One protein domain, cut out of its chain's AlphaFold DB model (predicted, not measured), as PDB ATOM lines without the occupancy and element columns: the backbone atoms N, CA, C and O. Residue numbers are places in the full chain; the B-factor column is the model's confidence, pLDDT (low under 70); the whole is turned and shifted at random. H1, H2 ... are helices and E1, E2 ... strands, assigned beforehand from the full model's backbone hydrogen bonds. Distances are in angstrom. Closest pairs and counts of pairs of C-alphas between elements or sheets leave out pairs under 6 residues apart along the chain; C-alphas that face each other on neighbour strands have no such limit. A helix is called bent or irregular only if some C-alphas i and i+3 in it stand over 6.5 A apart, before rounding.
ATOM      1  N   ILE A   2     130.021 153.074 184.028       57.69
ATOM      2  CA  ILE A   2     130.426 151.830 184.750       57.69
ATOM      3  C   ILE A   2     129.241 150.868 184.949       57.69
ATOM      4  O   ILE A   2     129.346 149.693 184.611       57.69
ATOM      5  N   PHE A   3     128.094 151.380 185.404       56.12
ATOM      6  CA  PHE A   3     126.893 150.571 185.652       56.12
ATOM      7  C   PHE A   3     126.388 149.814 184.419       56.12
ATOM      8  O   PHE A   3     126.031 148.647 184.524       56.12
ATOM      9  N   HIS A   4     126.423 150.438 183.238       75.06
ATOM     10  CA  HIS A   4     126.036 149.767 181.991       75.06
ATOM     11  C   HIS A   4     126.979 148.610 181.630       75.06
ATOM     12  O   HIS A   4     126.519 147.592 181.131       75.06
ATOM     13  N   ARG A   5     128.278 148.715 181.948       79.75
ATOM     14  CA  ARG A   5     129.270 147.667 181.658       79.75
ATOM     15  C   ARG A   5     129.102 146.437 182.544       79.75
ATOM     16  O   ARG A   5     129.063 145.323 182.035       79.75
ATOM     17  N   VAL A   6     128.974 146.639 183.856       82.62
ATOM     18  CA  VAL A   6     128.738 145.536 184.808       82.62
ATOM     19  C   VAL A   6     127.429 144.830 184.475       82.62
ATOM     20  O   VAL A   6     127.370 143.606 184.428       82.62
ATOM     21  N   ARG A   7     126.391 145.609 184.166       87.69
ATOM     22  CA  ARG A   7     125.091 145.074 183.787       87.69
ATOM     23  C   ARG A   7     125.129 144.269 182.494       87.69
ATOM     24  O   ARG A   7     124.586 143.173 182.484       87.69
ATOM     25  N   LEU A   8     125.770 144.789 181.444       91.44
ATOM     26  CA  LEU A   8     125.931 144.072 180.180       91.44
ATOM     27  C   LEU A   8     126.660 142.748 180.406       91.44
ATOM     28  O   LEU A   8     126.159 141.702 180.012       91.44
ATOM     29  N   LYS A   9     127.793 142.779 181.117       91.62
ATOM     30  CA  LYS A   9     128.558 141.568 181.429       91.62
ATOM     31  C   LYS A   9     127.713 140.528 182.174       91.62
ATOM     32  O   LYS A   9     127.743 139.362 181.805       91.62
ATOM     33  N   ASN A  10     126.936 140.945 183.175       92.06
ATOM     34  CA  ASN A  10     126.076 140.037 183.939       92.06
ATOM     35  C   ASN A  10     124.918 139.481 183.096       92.06
ATOM     36  O   ASN A  10     124.613 138.297 183.195       92.06
ATOM     37  N   ALA A  11     124.302 140.311 182.250       94.44
ATOM     38  CA  ALA A  11     123.222 139.887 181.358       94.44
ATOM     39  C   ALA A  11     123.695 138.859 180.314       94.44
ATOM     40  O   ALA A  11     122.904 138.054 179.834       94.44
ATOM     41  N   LEU A  12     124.986 138.870 179.977       97.12
ATOM     42  CA  LEU A  12     125.584 137.952 179.010       97.12
ATOM     43  C   LEU A  12     125.952 136.584 179.597       97.12
ATOM     44  O   LEU A  12     126.183 135.660 178.824       97.12
ATOM     45  N   VAL A  13     125.981 136.414 180.924       96.50
ATOM     46  CA  VAL A  13     126.318 135.116 181.545       96.50
ATOM     47  C   VAL A  13     125.322 134.017 181.145       96.50
ATOM     48  O   VAL A  13     125.767 132.986 180.644       96.50
ATOM     49  N   PRO A  14     123.992 134.208 181.271       97.06
ATOM     50  CA  PRO A  14     123.036 133.188 180.841       97.06
ATOM     51  C   PRO A  14     123.029 132.978 179.322       97.06
ATOM     52  O   PRO A  14     122.872 131.851 178.866       97.06
ATOM     53  N   ILE A  15     123.250 134.046 178.543       97.62
ATOM     54  CA  ILE A  15     123.359 133.976 177.077       97.62
ATOM     55  C   ILE A  15     124.541 133.098 176.668       97.62
ATOM     56  O   ILE A  15     124.396 132.230 175.815       97.62
ATOM     57  N   ARG A  16     125.700 133.278 177.310       95.75
ATOM     58  CA  ARG A  16     126.852 132.406 177.090       95.75
ATOM     59  C   ARG A  16     126.530 130.955 177.448       95.75
ATOM     60  O   ARG A  16     126.947 130.068 176.720       95.75
ATOM     61  N   GLY A  17     125.771 130.714 178.519       95.25
ATOM     62  CA  GLY A  17     125.321 129.369 178.883       95.25
ATOM     63  C   GLY A  17     124.586 128.656 177.742       95.25
ATOM     64  O   GLY A  17     124.923 127.516 177.441       95.25
ATOM     65  N   LEU A  18     123.657 129.347 177.071       94.62
ATOM     66  CA  LEU A  18     122.963 128.819 175.887       94.62
ATOM     67  C   LEU A  18     123.941 128.506 174.749       94.62
ATOM     68  O   LEU A  18     123.953 127.403 174.215       94.62
ATOM     69  N   LEU A  19     124.819 129.460 174.433       93.62
ATOM     70  CA  LEU A  19     125.810 129.292 173.372       93.62
ATOM     71  C   LEU A  19     126.761 128.119 173.642       93.62
ATOM     72  O   LEU A  19     127.114 127.414 172.708       93.62
ATOM     73  N   CYS A  20     127.151 127.871 174.895       91.69
ATOM     74  CA  CYS A  20     127.976 126.717 175.250       91.69
ATOM     75  C   CYS A  20     127.270 125.383 174.963       91.69
ATOM     76  O   CYS A  20     127.911 124.467 174.447       91.69
ATOM     77  N   GLU A  21     125.968 125.273 175.268       90.12
ATOM     78  CA  GLU A  21     125.174 124.071 174.963       90.12
ATOM     79  C   GLU A  21     125.191 123.791 173.443       90.12
ATOM     80  O   GLU A  21     125.463 122.660 173.018       90.12
ATOM     81  N   ASP A  22     125.026 124.836 172.625       89.31
ATOM     82  CA  ASP A  22     125.083 124.738 171.164       89.31
ATOM     83  C   ASP A  22     126.493 124.469 170.628       89.31
ATOM     84  O   ASP A  22     126.659 123.666 169.711       89.31
ATOM     85  N   TRP A  23     127.533 125.095 171.192       88.31
ATOM     86  CA  TRP A  23     128.922 124.833 170.806       88.31
ATOM     87  C   TRP A  23     129.271 123.362 171.015       88.31
ATOM     88  O   TRP A  23     129.884 122.742 170.146       88.31
ATOM     89  N   ASP A  24     128.871 122.791 172.151       85.94
ATOM     90  CA  ASP A  24     129.110 121.386 172.466       85.94
ATOM     91  C   ASP A  24     128.304 120.459 171.555       85.94
ATOM     92  O   ASP A  24     128.787 119.399 171.148       85.94
ATOM     93  N   TRP A  25     127.065 120.822 171.216       85.06
ATOM     94  CA  TRP A  25     126.295 120.089 170.214       85.06
ATOM     95  C   TRP A  25     126.964 120.157 168.835       85.06
ATOM     96  O   TRP A  25     127.193 119.113 168.222       85.06
ATOM     97  N   PHE A  26     127.355 121.345 168.376       81.88
ATOM     98  CA  PHE A  26     127.977 121.561 167.072       81.88
ATOM     99  C   PHE A  26     129.279 120.766 166.934       81.88
ATOM    100  O   PHE A  26     129.436 120.000 165.985       81.88
ATOM    101  N   LYS A  27     130.169 120.853 167.932       77.12
ATOM    102  CA  LYS A  27     131.437 120.102 167.968       77.12
ATOM    103  C   LYS A  27     131.244 118.584 167.930       77.12
ATOM    104  O   LYS A  27     132.103 117.884 167.412       77.12
ATOM    105  N   ARG A  28     130.146 118.058 168.489       79.56
ATOM    106  CA  ARG A  28     129.852 116.612 168.488       79.56
ATOM    107  C   ARG A  28     129.259 116.111 167.175       79.56
ATOM    108  O   ARG A  28     129.444 114.943 166.851       79.56
ATOM    109  N   ASN A  29     128.515 116.955 166.462       76.44
ATOM    110  CA  ASN A  29     127.696 116.530 165.324       76.44
ATOM    111  C   ASN A  29     128.269 116.932 163.954       76.44
ATOM    112  O   ASN A  29     127.823 116.397 162.941       76.44
ATOM    113  N   TYR A  30     129.269 117.819 163.901       70.62
ATOM    114  CA  TYR A  30     129.963 118.189 162.664       70.62
ATOM    115  C   TYR A  30     131.363 117.530 162.604       70.62
ATOM    116  O   TYR A  30     132.180 117.806 163.480       70.62
ATOM    117  N   PRO A  31     131.660 116.646 161.620       51.62
ATOM    118  CA  PRO A  31     132.887 115.832 161.616       51.62
ATOM    119  C   PRO A  31     134.196 116.598 161.323       51.62
ATOM    120  O   PRO A  31     134.198 117.597 160.606       51.62
ATOM    121  N   ASP A  32     135.320 116.019 161.771       50.78
ATOM    122  CA  ASP A  32     136.734 116.477 161.767       50.78
ATOM    123  C   ASP A  32     137.363 116.997 160.445       50.78
ATOM    124  O   ASP A  32     138.554 117.319 160.405       50.78
ATOM    125  N   HIS A  33     136.632 117.079 159.330       48.03
ATOM    126  CA  HIS A  33     137.187 117.555 158.051       48.03
ATOM    127  C   HIS A  33     137.295 119.086 157.962       48.03
ATOM    128  O   HIS A  33     137.958 119.598 157.063       48.03
ATOM    129  N   LEU A  34     136.744 119.815 158.935       48.88
ATOM    130  CA  LEU A  34     137.149 121.187 159.235       48.88
ATOM    131  C   LEU A  34     138.313 121.133 160.237       48.88
ATOM    132  O   LEU A  34     138.131 121.355 161.431       48.88
ATOM    133  N   ARG A  35     139.510 120.768 159.760       39.31
ATOM    134  CA  ARG A  35     140.751 120.783 160.552       39.31
ATOM    135  C   ARG A  35     141.141 122.223 160.932       39.31
ATOM    136  O   ARG A  35     142.046 122.788 160.334       39.31
ATOM    137  N   ASP A  36     140.491 122.781 161.945       43.06
ATOM    138  CA  ASP A  36     141.180 123.566 162.972       43.06
ATOM    139  C   ASP A  36     140.436 123.385 164.307       43.06
ATOM    140  O   ASP A  36     139.248 123.724 164.410       43.06
ATOM    141  N   PRO A  37     141.059 122.764 165.324       43.06
ATOM    142  CA  PRO A  37     140.341 122.299 166.490       43.06
ATOM    143  C   PRO A  37     140.113 123.471 167.450       43.06
ATOM    144  O   PRO A  37     141.055 124.030 167.994       43.06
ATOM    145  N   LEU A  38     138.832 123.774 167.698       39.28
ATOM    146  CA  LEU A  38     138.251 124.523 168.832       39.28
ATOM    147  C   LEU A  38     137.722 125.953 168.601       39.28
ATOM    148  O   LEU A  38     136.848 126.332 169.384       39.28
ATOM    149  N   SER A  39     138.127 126.716 167.575       48.06
ATOM    150  CA  SER A  39     137.802 128.166 167.531       48.06
ATOM    151  C   SER A  39     137.323 128.765 166.199       48.06
ATOM    152  O   SER A  39     136.539 129.713 166.248       48.06
ATOM    153  N   GLN A  40     137.705 128.234 165.028       53.19
ATOM    154  CA  GLN A  40     137.636 129.011 163.771       53.19
ATOM    155  C   GLN A  40     136.245 129.508 163.344       53.19
ATOM    156  O   GLN A  40     136.154 130.508 162.640       53.19
ATOM    157  N   ASN A  41     135.159 128.886 163.811       68.31
ATOM    158  CA  ASN A  41     133.802 129.357 163.513       68.31
ATOM    159  C   ASN A  41     133.006 129.795 164.743       68.31
ATOM    160  O   ASN A  41     132.026 130.519 164.593       68.31
ATOM    161  N   MET A  42     133.400 129.399 165.957       86.75
ATOM    162  CA  MET A  42     132.609 129.709 167.152       86.75
ATOM    163  C   MET A  42     132.739 131.178 167.551       86.75
ATOM    164  O   MET A  42     131.744 131.767 167.960       86.75
ATOM    165  N   CYS A  43     133.913 131.797 167.378       92.00
ATOM    166  CA  CYS A  43     134.077 133.237 167.609       92.00
ATOM    167  C   CYS A  43     133.236 134.069 166.628       92.00
ATOM    168  O   CYS A  43     132.548 135.007 167.032       92.00
ATOM    169  N   LEU A  44     133.226 133.683 165.347       90.00
ATOM    170  CA  LEU A  44     132.457 134.350 164.297       90.00
ATOM    171  C   LEU A  44     130.955 134.172 164.520       90.00
ATOM    172  O   LEU A  44     130.227 135.161 164.567       90.00
ATOM    173  N   LEU A  45     130.507 132.933 164.737       91.38
ATOM    174  CA  LEU A  45     129.108 132.609 165.006       91.38
ATOM    175  C   LEU A  45     128.606 133.333 166.254       91.38
ATOM    176  O   LEU A  45     127.553 133.959 166.215       91.38
ATOM    177  N   THR A  46     129.374 133.303 167.344       95.19
ATOM    178  CA  THR A  46     129.017 133.989 168.594       95.19
ATOM    179  C   THR A  46     128.924 135.495 168.392       95.19
ATOM    180  O   THR A  46     127.971 136.122 168.848       95.19
ATOM    181  N   THR A  47     129.876 136.086 167.668       95.94
ATOM    182  CA  THR A  47     129.857 137.516 167.332       95.94
ATOM    183  C   THR A  47     128.614 137.876 166.514       95.94
ATOM    184  O   THR A  47     127.934 138.853 166.831       95.94
ATOM    185  N   ALA A  48     128.268 137.069 165.508       95.06
ATOM    186  CA  ALA A  48     127.083 137.269 164.680       95.06
ATOM    187  C   ALA A  48     125.776 137.097 165.480       95.06
ATOM    188  O   ALA A  48     124.891 137.953 165.422       95.06
ATOM    189  N   TYR A  49     125.691 136.063 166.321       96.75
ATOM    190  CA  TYR A  49     124.565 135.832 167.230       96.75
ATOM    191  C   TYR A  49     124.342 137.030 168.160       96.75
ATOM    192  O   TYR A  49     123.220 137.516 168.311       96.75
ATOM    193  N   LEU A  50     125.416 137.548 168.765       97.44
ATOM    194  CA  LEU A  50     125.337 138.704 169.655       97.44
ATOM    195  C   LEU A  50     124.831 139.954 168.938       97.44
ATOM    196  O   LEU A  50     124.090 140.723 169.542       97.44
ATOM    197  N   LEU A  51     125.166 140.154 167.661       96.00
ATOM    198  CA  LEU A  51     124.619 141.268 166.882       96.00
ATOM    199  C   LEU A  51     123.117 141.121 166.641       96.00
ATOM    200  O   LEU A  51     122.400 142.119 166.753       96.00
ATOM    201  N   HIS A  52     122.617 139.910 166.375       95.44
ATOM    202  CA  HIS A  52     121.173 139.662 166.311       95.44
ATOM    203  C   HIS A  52     120.507 139.975 167.655       95.44
ATOM    204  O   HIS A  52     119.552 140.752 167.704       95.44
ATOM    205  N   LEU A  53     121.059 139.451 168.753       96.50
ATOM    206  CA  LEU A  53     120.566 139.711 170.104       96.50
ATOM    207  C   LEU A  53     120.546 141.213 170.427       96.50
ATOM    208  O   LEU A  53     119.538 141.726 170.912       96.50
ATOM    209  N   PHE A  54     121.639 141.925 170.149       95.56
ATOM    210  CA  PHE A  54     121.792 143.348 170.449       95.56
ATOM    211  C   PHE A  54     120.833 144.198 169.627       95.56
ATOM    212  O   PHE A  54     120.133 145.035 170.194       95.56
ATOM    213  N   THR A  55     120.720 143.916 168.328       92.88
ATOM    214  CA  THR A  55     119.767 144.589 167.434       92.88
ATOM    215  C   THR A  55     118.341 144.455 167.964       92.88
ATOM    216  O   THR A  55     117.624 145.444 168.088       92.88
ATOM    217  N   GLN A  56     117.941 143.245 168.357       92.62
ATOM    218  CA  GLN A  56     116.591 142.963 168.855       92.62
ATOM    219  C   GLN A  56     116.345 143.487 170.279       92.62
ATOM    220  O   GLN A  56     115.200 143.668 170.685       92.62
ATOM    221  N   ALA A  57     117.408 143.739 171.043       91.00
ATOM    222  CA  ALA A  57     117.353 144.355 172.366       91.00
ATOM    223  C   ALA A  57     117.516 145.886 172.340       91.00
ATOM    224  O   ALA A  57     117.504 146.506 173.401       91.00
ATOM    225  N   GLY A  58     117.705 146.501 171.165       90.62
ATOM    226  CA  GLY A  58     117.981 147.936 171.046       90.62
ATOM    227  C   GLY A  58     119.346 148.360 171.605       90.62
ATOM    228  O   GLY A  58     119.550 149.533 171.908       90.62
ATOM    229  N   VAL A  59     120.287 147.422 171.757       91.75
ATOM    230  CA  VAL A  59     121.663 147.698 172.183       91.75
ATOM    231  C   VAL A  59     122.471 148.117 170.957       91.75
ATOM    232  O   VAL A  59     122.730 147.313 170.067       91.75
ATOM    233  N   THR A  60     122.867 149.385 170.901       92.56
ATOM    234  CA  THR A  60     123.535 149.987 169.737       92.56
ATOM    235  C   THR A  60     125.022 150.244 169.987       92.56
ATOM    236  O   THR A  60     125.540 149.975 171.071       92.56
ATOM    237  N   GLY A  61     125.727 150.723 168.958       93.44
ATOM    238  CA  GLY A  61     127.125 151.152 169.051       93.44
ATOM    239  C   GLY A  61     128.156 150.029 168.948       93.44
ATOM    240  O   GLY A  61     129.347 150.324 168.930       93.44
ATOM    241  N   TRP A  62     127.732 148.765 168.855       96.12
ATOM    242  CA  TRP A  62     128.609 147.602 168.695       96.12
ATOM    243  C   TRP A  62     128.772 147.209 167.228       96.12
ATOM    244  O   TRP A  62     127.801 147.126 166.481       96.12
ATOM    245  N   THR A  63     130.006 146.921 166.833       96.81
ATOM    246  CA  THR A  63     130.376 146.492 165.482       96.81
ATOM    247  C   THR A  63     131.299 145.279 165.555       96.81
ATOM    248  O   THR A  63     132.110 145.204 166.479       96.81
ATOM    249  N   PRO A  64     131.199 144.316 164.625       96.69
ATOM    250  CA  PRO A  64     132.097 143.171 164.621       96.69
ATOM    251  C   PRO A  64     133.497 143.583 164.184       96.69
ATOM    252  O   PRO A  64     133.649 144.444 163.322       96.69
ATOM    253  N   ARG A  65     134.510 142.943 164.753       96.38
ATOM    254  CA  ARG A  65     135.918 143.062 164.380       96.38
ATOM    255  C   ARG A  65     136.521 141.684 164.254       96.38
ATOM    256  O   ARG A  65     136.047 140.735 164.873       96.38
ATOM    257  N   GLU A  66     137.585 141.603 163.475       93.06
ATOM    258  CA  GLU A  66     138.306 140.362 163.273       93.06
ATOM    259  C   GLU A  66     139.793 140.636 163.104       93.06
ATOM    260  O   GLU A  66     140.213 141.674 162.572       93.06
ATOM    261  N   GLY A  67     140.599 139.671 163.522       91.38
ATOM    262  CA  GLY A  67     141.958 139.594 163.044       91.38
ATOM    263  C   GLY A  67     142.403 138.169 162.775       91.38
ATOM    264  O   GLY A  67     141.855 137.213 163.322       91.38
ATOM    265  N   VAL A  68     143.415 138.046 161.925       87.56
ATOM    266  CA  VAL A  68     144.024 136.775 161.530       87.56
ATOM    267  C   VAL A  68     145.547 136.855 161.659       87.56
ATOM    268  O   VAL A  68     146.137 137.881 161.291       87.56
ATOM    269  N   PRO A  81     149.250 143.952 158.624       64.19
ATOM    270  CA  PRO A  81     150.022 143.510 159.790       64.19
ATOM    271  C   PRO A  81     149.324 142.332 160.492       64.19
ATOM    272  O   PRO A  81     148.102 142.314 160.553       64.19
ATOM    273  N   SER A  82     150.055 141.363 161.067       79.31
ATOM    274  CA  SER A  82     149.453 140.212 161.791       79.31
ATOM    275  C   SER A  82     148.474 140.643 162.867       79.31
ATOM    276  O   SER A  82     148.786 141.582 163.596       79.31
ATOM    277  N   GLY A  83     147.345 139.951 162.994       89.50
ATOM    278  CA  GLY A  83     146.285 140.263 163.946       89.50
ATOM    279  C   GLY A  83     145.688 139.027 164.616       89.50
ATOM    280  O   GLY A  83     146.293 137.957 164.631       89.50
ATOM    281  N   GLY A  84     144.497 139.202 165.179       92.06
ATOM    282  CA  GLY A  84     143.712 138.177 165.855       92.06
ATOM    283  C   GLY A  84     143.686 138.372 167.362       92.06
ATOM    284  O   GLY A  84     143.643 139.506 167.849       92.06
ATOM    285  N   MET A  85     143.719 137.257 168.087       93.56
ATOM    286  CA  MET A  85     143.839 137.231 169.539       93.56
ATOM    287  C   MET A  85     145.134 136.534 169.963       93.56
ATOM    288  O   MET A  85     145.454 135.451 169.475       93.56
ATOM    289  N   LEU A  86     145.880 137.155 170.878       92.69
ATOM    290  CA  LEU A  86     147.082 136.583 171.479       92.69
ATOM    291  C   LEU A  86     146.686 135.658 172.628       92.69
ATOM    292  O   LEU A  86     146.241 136.132 173.674       92.69
ATOM    293  N   ALA A  87     146.878 134.356 172.467       90.88
ATOM    294  CA  ALA A  87     146.621 133.358 173.499       90.88
ATOM    295  C   ALA A  87     147.649 133.390 174.639       90.88
ATOM    296  O   ALA A  87     148.748 133.934 174.513       90.88
ATOM    297  N   ARG A  88     147.315 132.773 175.784       92.12
ATOM    298  CA  ARG A  88     148.239 132.693 176.936       92.12
ATOM    299  C   ARG A  88     149.573 132.023 176.603       92.12
ATOM    300  O   ARG A  88     150.587 132.373 177.202       92.12
ATOM    301  N   ASN A  89     149.571 131.102 175.644       87.06
ATOM    302  CA  ASN A  89     150.766 130.435 175.125       87.06
ATOM    303  C   ASN A  89     151.608 131.324 174.178       87.06
ATOM    304  O   ASN A  89     152.541 130.822 173.562       87.06
ATOM    305  N   GLN A  90     151.294 132.623 174.073       88.12
ATOM    306  CA  GLN A  90     151.972 133.614 173.230       88.12
ATOM    307  C   GLN A  90     151.805 133.406 171.717       88.12
ATOM    308  O   GLN A  90     152.558 133.979 170.932       88.12
ATOM    309  N   GLN A  91     150.808 132.630 171.289       87.00
ATOM    310  CA  GLN A  91     150.491 132.444 169.875       87.00
ATOM    311  C   GLN A  91     149.326 133.338 169.454       87.00
ATOM    312  O   GLN A  91     148.342 133.480 170.182       87.00
ATOM    313  N   TRP A  92     149.447 133.948 168.275       87.56
ATOM    314  CA  TRP A  92     148.339 134.650 167.635       87.56
ATOM    315  C   TRP A  92     147.450 133.651 166.906       87.56
ATOM    316  O   TRP A  92     147.938 132.760 166.211       87.56
ATOM    317  N   SER A  93     146.145 133.833 167.034       87.06
ATOM    318  CA  SER A  93     145.144 132.985 166.398       87.06
ATOM    319  C   SER A  93     144.031 133.834 165.806       87.06
ATOM    320  O   SER A  93     143.750 134.929 166.301       87.06
ATOM    321  N   ALA A  94     143.419 133.340 164.727       88.75
ATOM    322  CA  ALA A  94     142.305 134.027 164.094       88.75
ATOM    323  C   ALA A  94     141.154 134.160 165.091       88.75
ATOM    324  O   ALA A  94     140.853 133.210 165.817       88.75
ATOM    325  N   HIS A  95     140.546 135.342 165.157       93.62
ATOM    326  CA  HIS A  95     139.518 135.616 166.151       93.62
ATOM    327  C   HIS A  95     138.580 136.737 165.729       93.62
ATOM    328  O   HIS A  95     139.020 137.706 165.110       93.62
ATOM    329  N   ALA A  96     137.314 136.631 166.132       94.06
ATOM    330  CA  ALA A  96     136.290 137.654 165.944       94.06
ATOM    331  C   ALA A  96     135.706 138.096 167.293       94.06
ATOM    332  O   ALA A  96     135.519 137.278 168.193       94.06
ATOM    333  N   TRP A  97     135.425 139.391 167.430       97.31
ATOM    334  CA  TRP A  97     134.870 140.007 168.640       97.31
ATOM    335  C   TRP A  97     133.981 141.205 168.289       97.31
ATOM    336  O   TRP A  97     133.867 141.597 167.128       97.31
ATOM    337  N   LEU A  98     133.354 141.822 169.294       97.94
ATOM    338  CA  LEU A  98     132.612 143.073 169.131       97.94
ATOM    339  C   LEU A  98     133.400 144.260 169.683       97.94
ATOM    340  O   LEU A  98     133.945 144.197 170.783       97.94
ATOM    341  N   GLU A  99     133.392 145.377 168.959       97.75
ATOM    342  CA  GLU A  99     133.872 146.674 169.429       97.75
ATOM    343  C   GLU A  99     132.751 147.704 169.508       97.75
ATOM    344  O   GLU A  99     131.981 147.876 168.564       97.75
ATOM    345  N   HIS A 100     132.696 148.428 170.624       96.50
ATOM    346  CA  HIS A 100     131.811 149.566 170.820       96.50
ATOM    347  C   HIS A 100     132.468 150.869 170.346       96.50
ATOM    348  O   HIS A 100     133.649 151.094 170.616       96.50
ATOM    349  N   GLU A 101     131.688 151.800 169.793       95.38
ATOM    350  CA  GLU A 101     132.128 153.151 169.383       95.38
ATOM    351  C   GLU A 101     132.828 153.962 170.499       95.38
ATOM    352  O   GLU A 101     133.617 154.862 170.235       95.38
ATOM    353  N   GLN A 102     132.595 153.603 171.768       93.88
ATOM    354  CA  GLN A 102     133.229 154.216 172.952       93.88
ATOM    355  C   GLN A 102     134.570 153.556 173.346       93.88
ATOM    356  O   GLN A 102     135.049 153.746 174.471       93.88
ATOM    357  N   GLY A 103     135.161 152.744 172.465       95.38
ATOM    358  CA  GLY A 103     136.464 152.108 172.673       95.38
ATOM    359  C   GLY A 103     136.433 150.938 173.659       95.38
ATOM    360  O   GLY A 103     137.296 150.839 174.538       95.38
ATOM    361  N   TRP A 104     135.426 150.069 173.544       96.31
ATOM    362  CA  TRP A 104     135.309 148.832 174.330       96.31
ATOM    363  C   TRP A 104     135.327 147.610 173.427       96.31
ATOM    364  O   TRP A 104     134.723 147.647 172.368       96.31
ATOM    365  N   ILE A 105     135.955 146.533 173.881       97.81
ATOM    366  CA  ILE A 105     135.876 145.192 173.302       97.81
ATOM    367  C   ILE A 105     134.955 144.344 174.172       97.81
ATOM    368  O   ILE A 105     135.090 144.366 175.398       97.81
ATOM    369  N   LEU A 106     134.067 143.588 173.533       98.06
ATOM    370  CA  LEU A 106     133.292 142.504 174.119       98.06
ATOM    371  C   LEU A 106     133.617 141.199 173.392       98.06
ATOM    372  O   LEU A 106     133.523 141.123 172.168       98.06
ATOM    373  N   ASP A 107     133.945 140.172 174.163       97.38
ATOM    374  CA  ASP A 107     134.299 138.856 173.646       97.38
ATOM    375  C   ASP A 107     133.787 137.765 174.588       97.38
ATOM    376  O   ASP A 107     134.068 137.782 175.792       97.38
ATOM    377  N   LEU A 108     133.000 136.848 174.028       97.06
ATOM    378  CA  LEU A 108     132.389 135.712 174.721       97.06
ATOM    379  C   LEU A 108     133.100 134.397 174.418       97.06
ATOM    380  O   LEU A 108     132.593 133.357 174.796       97.06
ATOM    381  N   THR A 109     134.221 134.422 173.708       94.81
ATOM    382  CA  THR A 109     134.944 133.236 173.218       94.81
ATOM    383  C   THR A 109     136.432 133.267 173.576       94.81
ATOM    384  O   THR A 109     137.202 132.399 173.178       94.81
ATOM    385  N   ALA A 110     136.844 134.248 174.377       92.94
ATOM    386  CA  ALA A 110     138.213 134.450 174.837       92.94
ATOM    387  C   ALA A 110     138.796 133.283 175.660       92.94
ATOM    388  O   ALA A 110     140.018 133.137 175.772       92.94
ATOM    389  N   ASP A 111     137.941 132.458 176.260       93.00
ATOM    390  CA  ASP A 111     138.327 131.257 176.998       93.00
ATOM    391  C   ASP A 111     139.001 130.206 176.110       93.00
ATOM    392  O   ASP A 111     139.887 129.496 176.586       93.00
ATOM    393  N   GLN A 112     138.707 130.200 174.804       89.50
ATOM    394  CA  GLN A 112     139.397 129.371 173.804       89.50
ATOM    395  C   GLN A 112     140.911 129.644 173.758       89.50
ATOM    396  O   GLN A 112     141.692 128.783 173.365       89.50
ATOM    397  N   PHE A 113     141.334 130.825 174.218       90.44
ATOM    398  CA  PHE A 113     142.725 131.282 174.238       90.44
ATOM    399  C   PHE A 113     143.317 131.310 175.661       90.44
ATOM    400  O   PHE A 113     144.392 131.873 175.903       90.44
ATOM    401  N   GLY A 114     142.607 130.701 176.619       92.31
ATOM    402  CA  GLY A 114     142.995 130.590 178.023       92.31
ATOM    403  C   GLY A 114     142.604 131.787 178.892       92.31
ATOM    404  O   GLY A 114     143.125 131.926 180.001       92.31
ATOM    405  N   TYR A 115     141.737 132.686 178.427       95.12
ATOM    406  CA  TYR A 115     141.296 133.839 179.220       95.12
ATOM    407  C   TYR A 115     139.930 133.620 179.882       95.12
ATOM    408  O   TYR A 115     139.426 132.507 179.963       95.12
ATOM    409  N   ALA A 116     139.366 134.689 180.449       95.31
ATOM    410  CA  ALA A 116     138.043 134.650 181.048       95.31
ATOM    411  C   ALA A 116     136.959 134.461 179.979       95.31
ATOM    412  O   ALA A 116     137.053 135.027 178.897       95.31
ATOM    413  N   GLU A 117     135.898 133.758 180.354       94.44
ATOM    414  CA  GLU A 117     134.727 133.437 179.533       94.44
ATOM    415  C   GLU A 117     134.011 134.636 178.900       94.44
ATOM    416  O   GLU A 117     133.460 134.540 177.809       94.44
ATOM    417  N   ILE A 118     133.987 135.768 179.611       96.38
ATOM    418  CA  ILE A 118     133.426 137.028 179.123       96.38
ATOM    419  C   ILE A 118     134.427 138.135 179.417       96.38
ATOM    420  O   ILE A 118     134.655 138.515 180.579       96.38
ATOM    421  N   ILE A 119     134.990 138.690 178.354       96.00
ATOM    422  CA  ILE A 119     135.858 139.858 178.405       96.00
ATOM    423  C   ILE A 119     135.059 141.083 177.998       96.00
ATOM    424  O   ILE A 119     134.438 141.120 176.946       96.00
ATOM    425  N   LEU A 120     135.124 142.111 178.843       96.56
ATOM    426  CA  LEU A 120     134.688 143.463 178.527       96.56
ATOM    427  C   LEU A 120     135.830 144.408 178.907       96.56
ATOM    428  O   LEU A 120     136.043 144.680 180.090       96.56
ATOM    429  N   THR A 121     136.610 144.839 177.919       96.00
ATOM    430  CA  THR A 121     137.894 145.542 178.113       96.00
ATOM    431  C   THR A 121     138.010 146.751 177.188       96.00
ATOM    432  O   THR A 121     137.149 146.973 176.342       96.00
ATOM    433  N   ARG A 122     139.041 147.581 177.359       96.50
ATOM    434  CA  ARG A 122     139.309 148.687 176.429       96.50
ATOM    435  C   ARG A 122     139.772 148.139 175.081       96.50
ATOM    436  O   ARG A 122     140.462 147.131 175.041       96.50
ATOM    437  N   ASN A 123     139.474 148.841 173.993       95.69
ATOM    438  CA  ASN A 123     139.987 148.482 172.664       95.69
ATOM    439  C   ASN A 123     141.510 148.664 172.499       95.69
ATOM    440  O   ASN A 123     142.059 148.338 171.456       95.69
ATOM    441  N   THR A 124     142.194 149.164 173.528       96.44
ATOM    442  CA  THR A 124     143.658 149.211 173.623       96.44
ATOM    443  C   THR A 124     144.252 147.966 174.288       96.44
ATOM    444  O   THR A 124     145.431 147.963 174.634       96.44
ATOM    445  N   ASP A 125     143.443 146.941 174.560       97.62
ATOM    446  CA  ASP A 125     143.912 145.693 175.153       97.62
ATOM    447  C   ASP A 125     144.874 144.976 174.190       97.62
ATOM    448  O   ASP A 125     144.459 144.593 173.094       97.62
ATOM    449  N   PRO A 126     146.147 144.768 174.574       95.56
ATOM    450  CA  PRO A 126     147.181 144.279 173.662       95.56
ATOM    451  C   PRO A 126     146.954 142.834 173.206       95.56
ATOM    452  O   PRO A 126     147.647 142.362 172.307       95.56
ATOM    453  N   ARG A 127     146.002 142.123 173.821       95.88
ATOM    454  CA  ARG A 127     145.621 140.772 173.407       95.88
ATOM    455  C   ARG A 127     144.853 140.757 172.092       95.88
ATOM    456  O   ARG A 127     144.791 139.703 171.477       95.88
ATOM    457  N   TYR A 128     144.272 141.881 171.678       96.50
ATOM    458  CA  TYR A 128     143.448 141.987 170.478       96.50
ATOM    459  C   TYR A 128     144.144 142.843 169.434       96.50
ATOM    460  O   TYR A 128     144.650 143.925 169.733       96.50
ATOM    461  N   LYS A 129     144.136 142.383 168.184       95.25
ATOM    462  CA  LYS A 129     144.678 143.158 167.072       95.25
ATOM    463  C   LYS A 129     143.838 142.962 165.821       95.25
ATOM    464  O   LYS A 129     143.903 141.926 165.169       95.25
ATOM    465  N   CYS A 130     143.050 143.976 165.487       93.75
ATOM    466  CA  CYS A 130     142.285 144.005 164.246       93.75
ATOM    467  C   CYS A 130     143.230 144.216 163.056       93.75
ATOM    468  O   CYS A 130     144.068 145.121 163.081       93.75
ATOM    469  N   ASN A 131     143.093 143.390 162.023       91.50
ATOM    470  CA  ASN A 131     143.813 143.555 160.756       91.50
ATOM    471  C   ASN A 131     142.975 143.208 159.517       91.50
ATOM    472  O   ASN A 131     143.502 143.276 158.410       91.50
ATOM    473  N   ILE A 132     141.691 142.874 159.687       89.81
ATOM    474  CA  ILE A 132     140.755 142.676 158.577       89.81
ATOM    475  C   ILE A 132     139.934 143.957 158.367       89.81
ATOM    476  O   ILE A 132     139.394 144.500 159.340       89.81
ATOM    477  N   PRO A 133     139.803 144.463 157.126       91.38
ATOM    478  CA  PRO A 133     138.972 145.624 156.834       91.38
ATOM    479  C   PRO A 133     137.516 145.434 157.273       91.38
ATOM    480  O   PRO A 133     136.886 144.415 156.995       91.38
ATOM    481  N   GLN A 134     136.941 146.461 157.905       92.19
ATOM    482  CA  GLN A 134     135.582 146.387 158.453       92.19
ATOM    483  C   GLN A 134     134.510 145.909 157.457       92.19
ATOM    484  O   GLN A 134     133.675 145.096 157.859       92.19
ATOM    485  N   PRO A 135     134.485 146.367 156.189       92.75
ATOM    486  CA  PRO A 135     133.484 145.899 155.232       92.75
ATOM    487  C   PRO A 135     133.527 144.381 155.004       92.75
ATOM    488  O   PRO A 135     132.481 143.759 154.836       92.75
ATOM    489  N   GLU A 136     134.716 143.775 155.049       90.50
ATOM    490  CA  GLU A 136     134.891 142.330 154.876       90.50
ATOM    491  C   GLU A 136     134.380 141.552 156.090       90.50
ATOM    492  O   GLU A 136     133.675 140.555 155.928       90.50
ATOM    493  N   VAL A 137     134.667 142.042 157.302       90.44
ATOM    494  CA  VAL A 137     134.159 141.443 158.544       90.44
ATOM    495  C   VAL A 137     132.632 141.485 158.572       90.44
ATOM    496  O   VAL A 137     131.989 140.471 158.834       90.44
ATOM    497  N   VAL A 138     132.034 142.641 158.258       91.06
ATOM    498  CA  VAL A 138     130.569 142.806 158.223       91.06
ATOM    499  C   VAL A 138     129.935 141.859 157.212       91.06
ATOM    500  O   VAL A 138     128.931 141.225 157.531       91.06
ATOM    501  N   LYS A 139     130.530 141.724 156.020       88.69
ATOM    502  CA  LYS A 139     130.058 140.783 155.003       88.69
ATOM    503  C   LYS A 139     130.074 139.343 155.526       88.69
ATOM    504  O   LYS A 139     129.037 138.691 155.503       88.69
ATOM    505  N   ARG A 140     131.207 138.875 156.059       84.69
ATOM    506  CA  ARG A 140     131.345 137.504 156.586       84.69
ATOM    507  C   ARG A 140     130.392 137.202 157.737       84.69
ATOM    508  O   ARG A 140     129.826 136.118 157.797       84.69
ATOM    509  N   ILE A 141     130.212 138.159 158.644       85.25
ATOM    510  CA  ILE A 141     129.255 138.053 159.749       85.25
ATOM    511  C   ILE A 141     127.820 137.962 159.218       85.25
ATOM    512  O   ILE A 141     127.053 137.135 159.695       85.25
ATOM    513  N   GLY A 142     127.468 138.765 158.209       82.06
ATOM    514  CA  GLY A 142     126.149 138.720 157.572       82.06
ATOM    515  C   GLY A 142     125.872 137.427 156.795       82.06
ATOM    516  O   GLY A 142     124.719 137.031 156.667       82.06
ATOM    517  N   GLU A 143     126.914 136.751 156.307       85.19
ATOM    518  CA  GLU A 143     126.824 135.460 155.608       85.19
ATOM    519  C   GLU A 143     126.767 134.253 156.569       85.19
ATOM    520  O   GLU A 143     126.557 133.120 156.132       85.19
ATOM    521  N   CYS A 144     126.911 134.467 157.881       85.44
ATOM    522  CA  CYS A 144     126.853 133.415 158.897       85.44
ATOM    523  C   CYS A 144     125.406 132.976 159.191       85.44
ATOM    524  O   CYS A 144     124.884 133.210 160.277       85.44
ATOM    525  N   ALA A 145     124.750 132.302 158.243       84.81
ATOM    526  CA  ALA A 145     123.346 131.878 158.371       84.81
ATOM    527  C   ALA A 145     123.048 131.110 159.674       84.81
ATOM    528  O   ALA A 145     122.036 131.360 160.331       84.81
ATOM    529  N   LEU A 146     123.984 130.260 160.112       85.69
ATOM    530  CA  LEU A 146     123.835 129.450 161.320       85.69
ATOM    531  C   LEU A 146     123.638 130.287 162.598       85.69
ATOM    532  O   LEU A 146     122.957 129.842 163.518       85.69
ATOM    533  N   SER A 147     124.182 131.510 162.676       90.00
ATOM    534  CA  SER A 147     123.967 132.354 163.862       90.00
ATOM    535  C   SER A 147     122.530 132.847 163.973       90.00
ATOM    536  O   SER A 147     122.025 133.002 165.085       90.00
ATOM    537  N   LEU A 148     121.876 133.102 162.836       88.62
ATOM    538  CA  LEU A 148     120.463 133.460 162.806       88.62
ATOM    539  C   LEU A 148     119.600 132.242 163.146       88.62
ATOM    540  O   LEU A 148     118.703 132.363 163.973       88.62
ATOM    541  N   GLU A 149     119.924 131.071 162.596       90.12
ATOM    542  CA  GLU A 149     119.221 129.817 162.905       90.12
ATOM    543  C   GLU A 149     119.255 129.495 164.407       90.12
ATOM    544  O   GLU A 149     118.216 129.200 164.996       90.12
ATOM    545  N   TRP A 150     120.416 129.619 165.064       91.81
ATOM    546  CA  TRP A 150     120.525 129.426 166.520       91.81
ATOM    547  C   TRP A 150     119.721 130.460 167.298       91.81
ATOM    548  O   TRP A 150     119.093 130.154 168.311       91.81
ATOM    549  N   TYR A 151     119.730 131.707 166.839       94.94
ATOM    550  CA  TYR A 151     118.955 132.762 167.471       94.94
ATOM    551  C   TYR A 151     117.446 132.505 167.373       94.94
ATOM    552  O   TYR A 151     116.739 132.619 168.374       94.94
ATOM    553  N   GLU A 152     116.954 132.103 166.204       95.56
ATOM    554  CA  GLU A 152     115.550 131.745 165.990       95.56
ATOM    555  C   GLU A 152     115.152 130.492 166.773       95.56
ATOM    556  O   GLU A 152     114.095 130.477 167.409       95.56
ATOM    557  N   TYR A 153     116.021 129.479 166.812       94.88
ATOM    558  CA  TYR A 153     115.833 128.291 167.639       94.88
ATOM    559  C   TYR A 153     115.686 128.654 169.121       94.88
ATOM    560  O   TYR A 153     114.718 128.252 169.766       94.88
ATOM    561  N   HIS A 154     116.578 129.493 169.649       97.00
ATOM    562  CA  HIS A 154     116.498 129.967 171.030       97.00
ATOM    563  C   HIS A 154     115.255 130.812 171.322       97.00
ATOM    564  O   HIS A 154     114.776 130.821 172.452       97.00
ATOM    565  N   LEU A 155     114.702 131.518 170.334       96.25
ATOM    566  CA  LEU A 155     113.421 132.210 170.495       96.25
ATOM    567  C   LEU A 155     112.224 131.249 170.504       96.25
ATOM    568  O   LEU A 155     111.190 131.581 171.091       96.25
ATOM    569  N   ALA A 156     112.341 130.090 169.856       96.94
ATOM    570  CA  ALA A 156     111.305 129.063 169.832       96.94
ATOM    571  C   ALA A 156     111.341 128.154 171.073       96.94
ATOM    572  O   ALA A 156     110.290 127.693 171.522       96.94
ATOM    573  N   GLU A 157     112.522 127.908 171.643       97.31
ATOM    574  CA  GLU A 157     112.694 127.070 172.831       97.31
ATOM    575  C   GLU A 157     112.332 127.852 174.117       97.31
ATOM    576  O   GLU A 157     112.915 128.906 174.384       97.31
ATOM    577  N   PRO A 158     111.363 127.387 174.936       97.12
ATOM    578  CA  PRO A 158     110.851 128.153 176.076       97.12
ATOM    579  C   PRO A 158     111.895 128.609 177.107       97.12
ATOM    580  O   PRO A 158     111.791 129.731 177.615       97.12
ATOM    581  N   ARG A 159     112.888 127.775 177.445       96.19
ATOM    582  CA  ARG A 159     113.909 128.113 178.454       96.19
ATOM    583  C   ARG A 159     114.878 129.173 177.923       96.19
ATOM    584  O   ARG A 159     115.157 130.147 178.624       96.19
ATOM    585  N   ALA A 160     115.359 129.020 176.698       96.75
ATOM    586  CA  ALA A 160     116.247 129.952 176.022       96.75
ATOM    587  C   ALA A 160     115.550 131.286 175.741       96.75
ATOM    588  O   ALA A 160     116.120 132.356 175.979       96.75
ATOM    589  N   ARG A 161     114.274 131.245 175.349       97.69
ATOM    590  CA  ARG A 161     113.463 132.443 175.140       97.69
ATOM    591  C   ARG A 161     113.371 133.288 176.406       97.69
ATOM    592  O   ARG A 161     113.549 134.503 176.327       97.69
ATOM    593  N   LEU A 162     113.143 132.666 177.566       97.31
ATOM    594  CA  LEU A 162     113.102 133.375 178.848       97.31
ATOM    595  C   LEU A 162     114.423 134.109 179.123       97.31
ATOM    596  O   LEU A 162     114.412 135.261 179.556       97.31
ATOM    597  N   VAL A 163     115.557 133.471 178.831       97.56
ATOM    598  CA  VAL A 163     116.887 134.076 178.975       97.56
ATOM    599  C   VAL A 163     117.063 135.281 178.041       97.56
ATOM    600  O   VAL A 163     117.530 136.336 178.477       97.56
ATOM    601  N   ILE A 164     116.646 135.171 176.776       97.06
ATOM    602  CA  ILE A 164     116.698 136.286 175.814       97.06
ATOM    603  C   ILE A 164     115.788 137.440 176.259       97.06
ATOM    604  O   ILE A 164     116.180 138.606 176.191       97.06
ATOM    605  N   GLU A 165     114.580 137.148 176.736       95.44
ATOM    606  CA  GLU A 165     113.646 138.166 177.226       95.44
ATOM    607  C   GLU A 165     114.184 138.873 178.477       95.44
ATOM    608  O   GLU A 165     114.109 140.101 178.562       95.44
ATOM    609  N   GLN A 166     114.807 138.139 179.402       94.62
ATOM    610  CA  GLN A 166     115.496 138.718 180.558       94.62
ATOM    611  C   GLN A 166     116.654 139.623 180.132       94.62
ATOM    612  O   GLN A 166     116.771 140.739 180.643       94.62
ATOM    613  N   PHE A 167     117.472 139.196 179.162       95.31
ATOM    614  CA  PHE A 167     118.518 140.044 178.592       95.31
ATOM    615  C   PHE A 167     117.926 141.354 178.055       95.31
ATOM    616  O   PHE A 167     118.385 142.434 178.427       95.31
ATOM    617  N   ARG A 168     116.859 141.285 177.247       92.69
ATOM    618  CA  ARG A 168     116.184 142.475 176.697       92.69
ATOM    619  C   ARG A 168     115.659 143.394 177.796       92.69
ATOM    620  O   ARG A 168     115.934 144.587 177.767       92.69
ATOM    621  N   GLN A 169     114.973 142.858 178.804       90.88
ATOM    622  CA  GLN A 169     114.483 143.645 179.945       90.88
ATOM    623  C   GLN A 169     115.629 144.326 180.706       90.88
ATOM    624  O   GLN A 169     115.535 145.497 181.088       90.88
ATOM    625  N   MET A 170     116.742 143.610 180.894       90.12
ATOM    626  CA  MET A 170     117.951 144.173 181.476       90.12
ATOM    627  C   MET A 170     118.583 145.239 180.582       90.12
ATOM    628  O   MET A 170     119.243 146.115 181.110       90.12
ATOM    629  N   MET A 171     118.432 145.230 179.265       88.88
ATOM    630  CA  MET A 171     119.001 146.298 178.435       88.88
ATOM    631  C   MET A 171     118.063 147.509 178.316       88.88
ATOM    632  O   MET A 171     118.546 148.639 178.301       88.88
ATOM    633  N   SER A 172     116.743 147.297 178.343       80.12
ATOM    634  CA  SER A 172     115.735 148.350 178.150       80.12
ATOM    635  C   SER A 172     115.441 149.208 179.386       80.12
ATOM    636  O   SER A 172     115.149 150.394 179.252       80.12
ATOM    637  N   ASN A 173     115.496 148.654 180.600       64.62
ATOM    638  CA  ASN A 173     115.197 149.433 181.811       64.62
ATOM    639  C   ASN A 173     116.427 150.252 182.212       64.62
ATOM    640  O   ASN A 173     117.431 149.621 182.489       64.62
TER     641      ASN A 173
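AT A GLANCE: This is residues 2 to 68 and 81 to 173 of the 193 residues of an uncharacterized protein of Pseudomonas sp. Leaf58 (UniProt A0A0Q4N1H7). A small, strongly twisted sheet of four antiparallel strands, in the order E1, E3, E4, E5, has H2 packed along one face; outside H2 come more helices, with H5 packed on H2, H6 packed on the long bent H1, and the first arm of H1 reaching strand E5. H4 packs across the edge strand E1, E2 and the short H3 lie at one end of the sheet, and residues 28 to 36 stick out. The printed part has 160 residues with six named helices and five named strands, in the order H1 H2 E1 E2 E3 E4 H3 E5 H4 H5 H6, of mixed class. It is compact, with a radius of gyration of the C-alphas of 15.1 A, and spans 41 by 40 by 29 A.

HOW THE PARTS SIT: In the sheet E1, residues 62 to 67, is an edge strand antiparallel to E3, residues 95 to 100, with N 65 and O 97 within hydrogen-bond range at 2.8 A. E3 forms a hairpin with E4, residues 104 to 107, where N 100 and O 104 are 2.8 A apart. E4 is antiparallel to the edge strand E5, residues 119 to 122, with N 105 and O 121 at 2.8 A. E2, residues 84 to 86, pairs with no named strand. H2, residues 42 to 56, is on the sheet at a height of 8.7 A, along the strands at 4 degrees to E3 on the local plane; its closest C-alphas to E3 are those of Cys 43 and Ala 96, 5.2 A. H4, residues 134 to 142, is over E1 and runs across the strands, at 73 degrees on the local plane; the C-alphas of Arg 65 and Val 137 are closest, 6.3 A. H3, residues 110 to 113, only grazes the sheet. H5, residues 145 to 156, touches H2 with its residues 146 to 151 alone, at a steep tilt of 53 degrees; the C-alphas of Tyr 49 and Ser 147 are closest, 4.9 A. H6, residues 158 to 172, touches H5 only at the corner, Leu 155 to Arg 161, C-alphas 4.7 A apart. H1, residues 2 to 29, was assigned as one helix by its hydrogen bonds but is bent: C-alphas 11 and 14 are 6.7 A apart, and arms H1a, residues 2 to 11, and H1b, residues 14 to 29, stand at 41 degrees. H1a touches H6 at a shallow tilt of 7 degrees, opposite ways, closest at the C-alphas of Ala 11 and Phe 167, 5.5 A. In H1a, H1b, H2, H4, H5 and H6 every O i to N i+4 pair is within hydrogen-bond range; H3 is too short for one.

IN THESE COORDINATES: E1 and E3 each measure 16.6 A, H1b 23.2 A, H2 and H6 20.9 A each, and H5 16.9 A. H1a begins at C-alpha 2, (130.426, 151.830, 184.750), and H6 ends at C-alpha 172, (115.735, 148.350, 178.150).

THE WHOLE: The C-alphas of His 33 and Asn 173, the two farthest apart, are 45.4 A apart. Residues 69 to 80 are not printed, and C-alphas 68 and 81 are 9.2 A apart across the cut. The links H1 to H2 and E5 to H4 are long. The mean pLDDT of the printed part is 88.3; it is under 70 at residues 2 to 3, 31 to 41, 81 and 173.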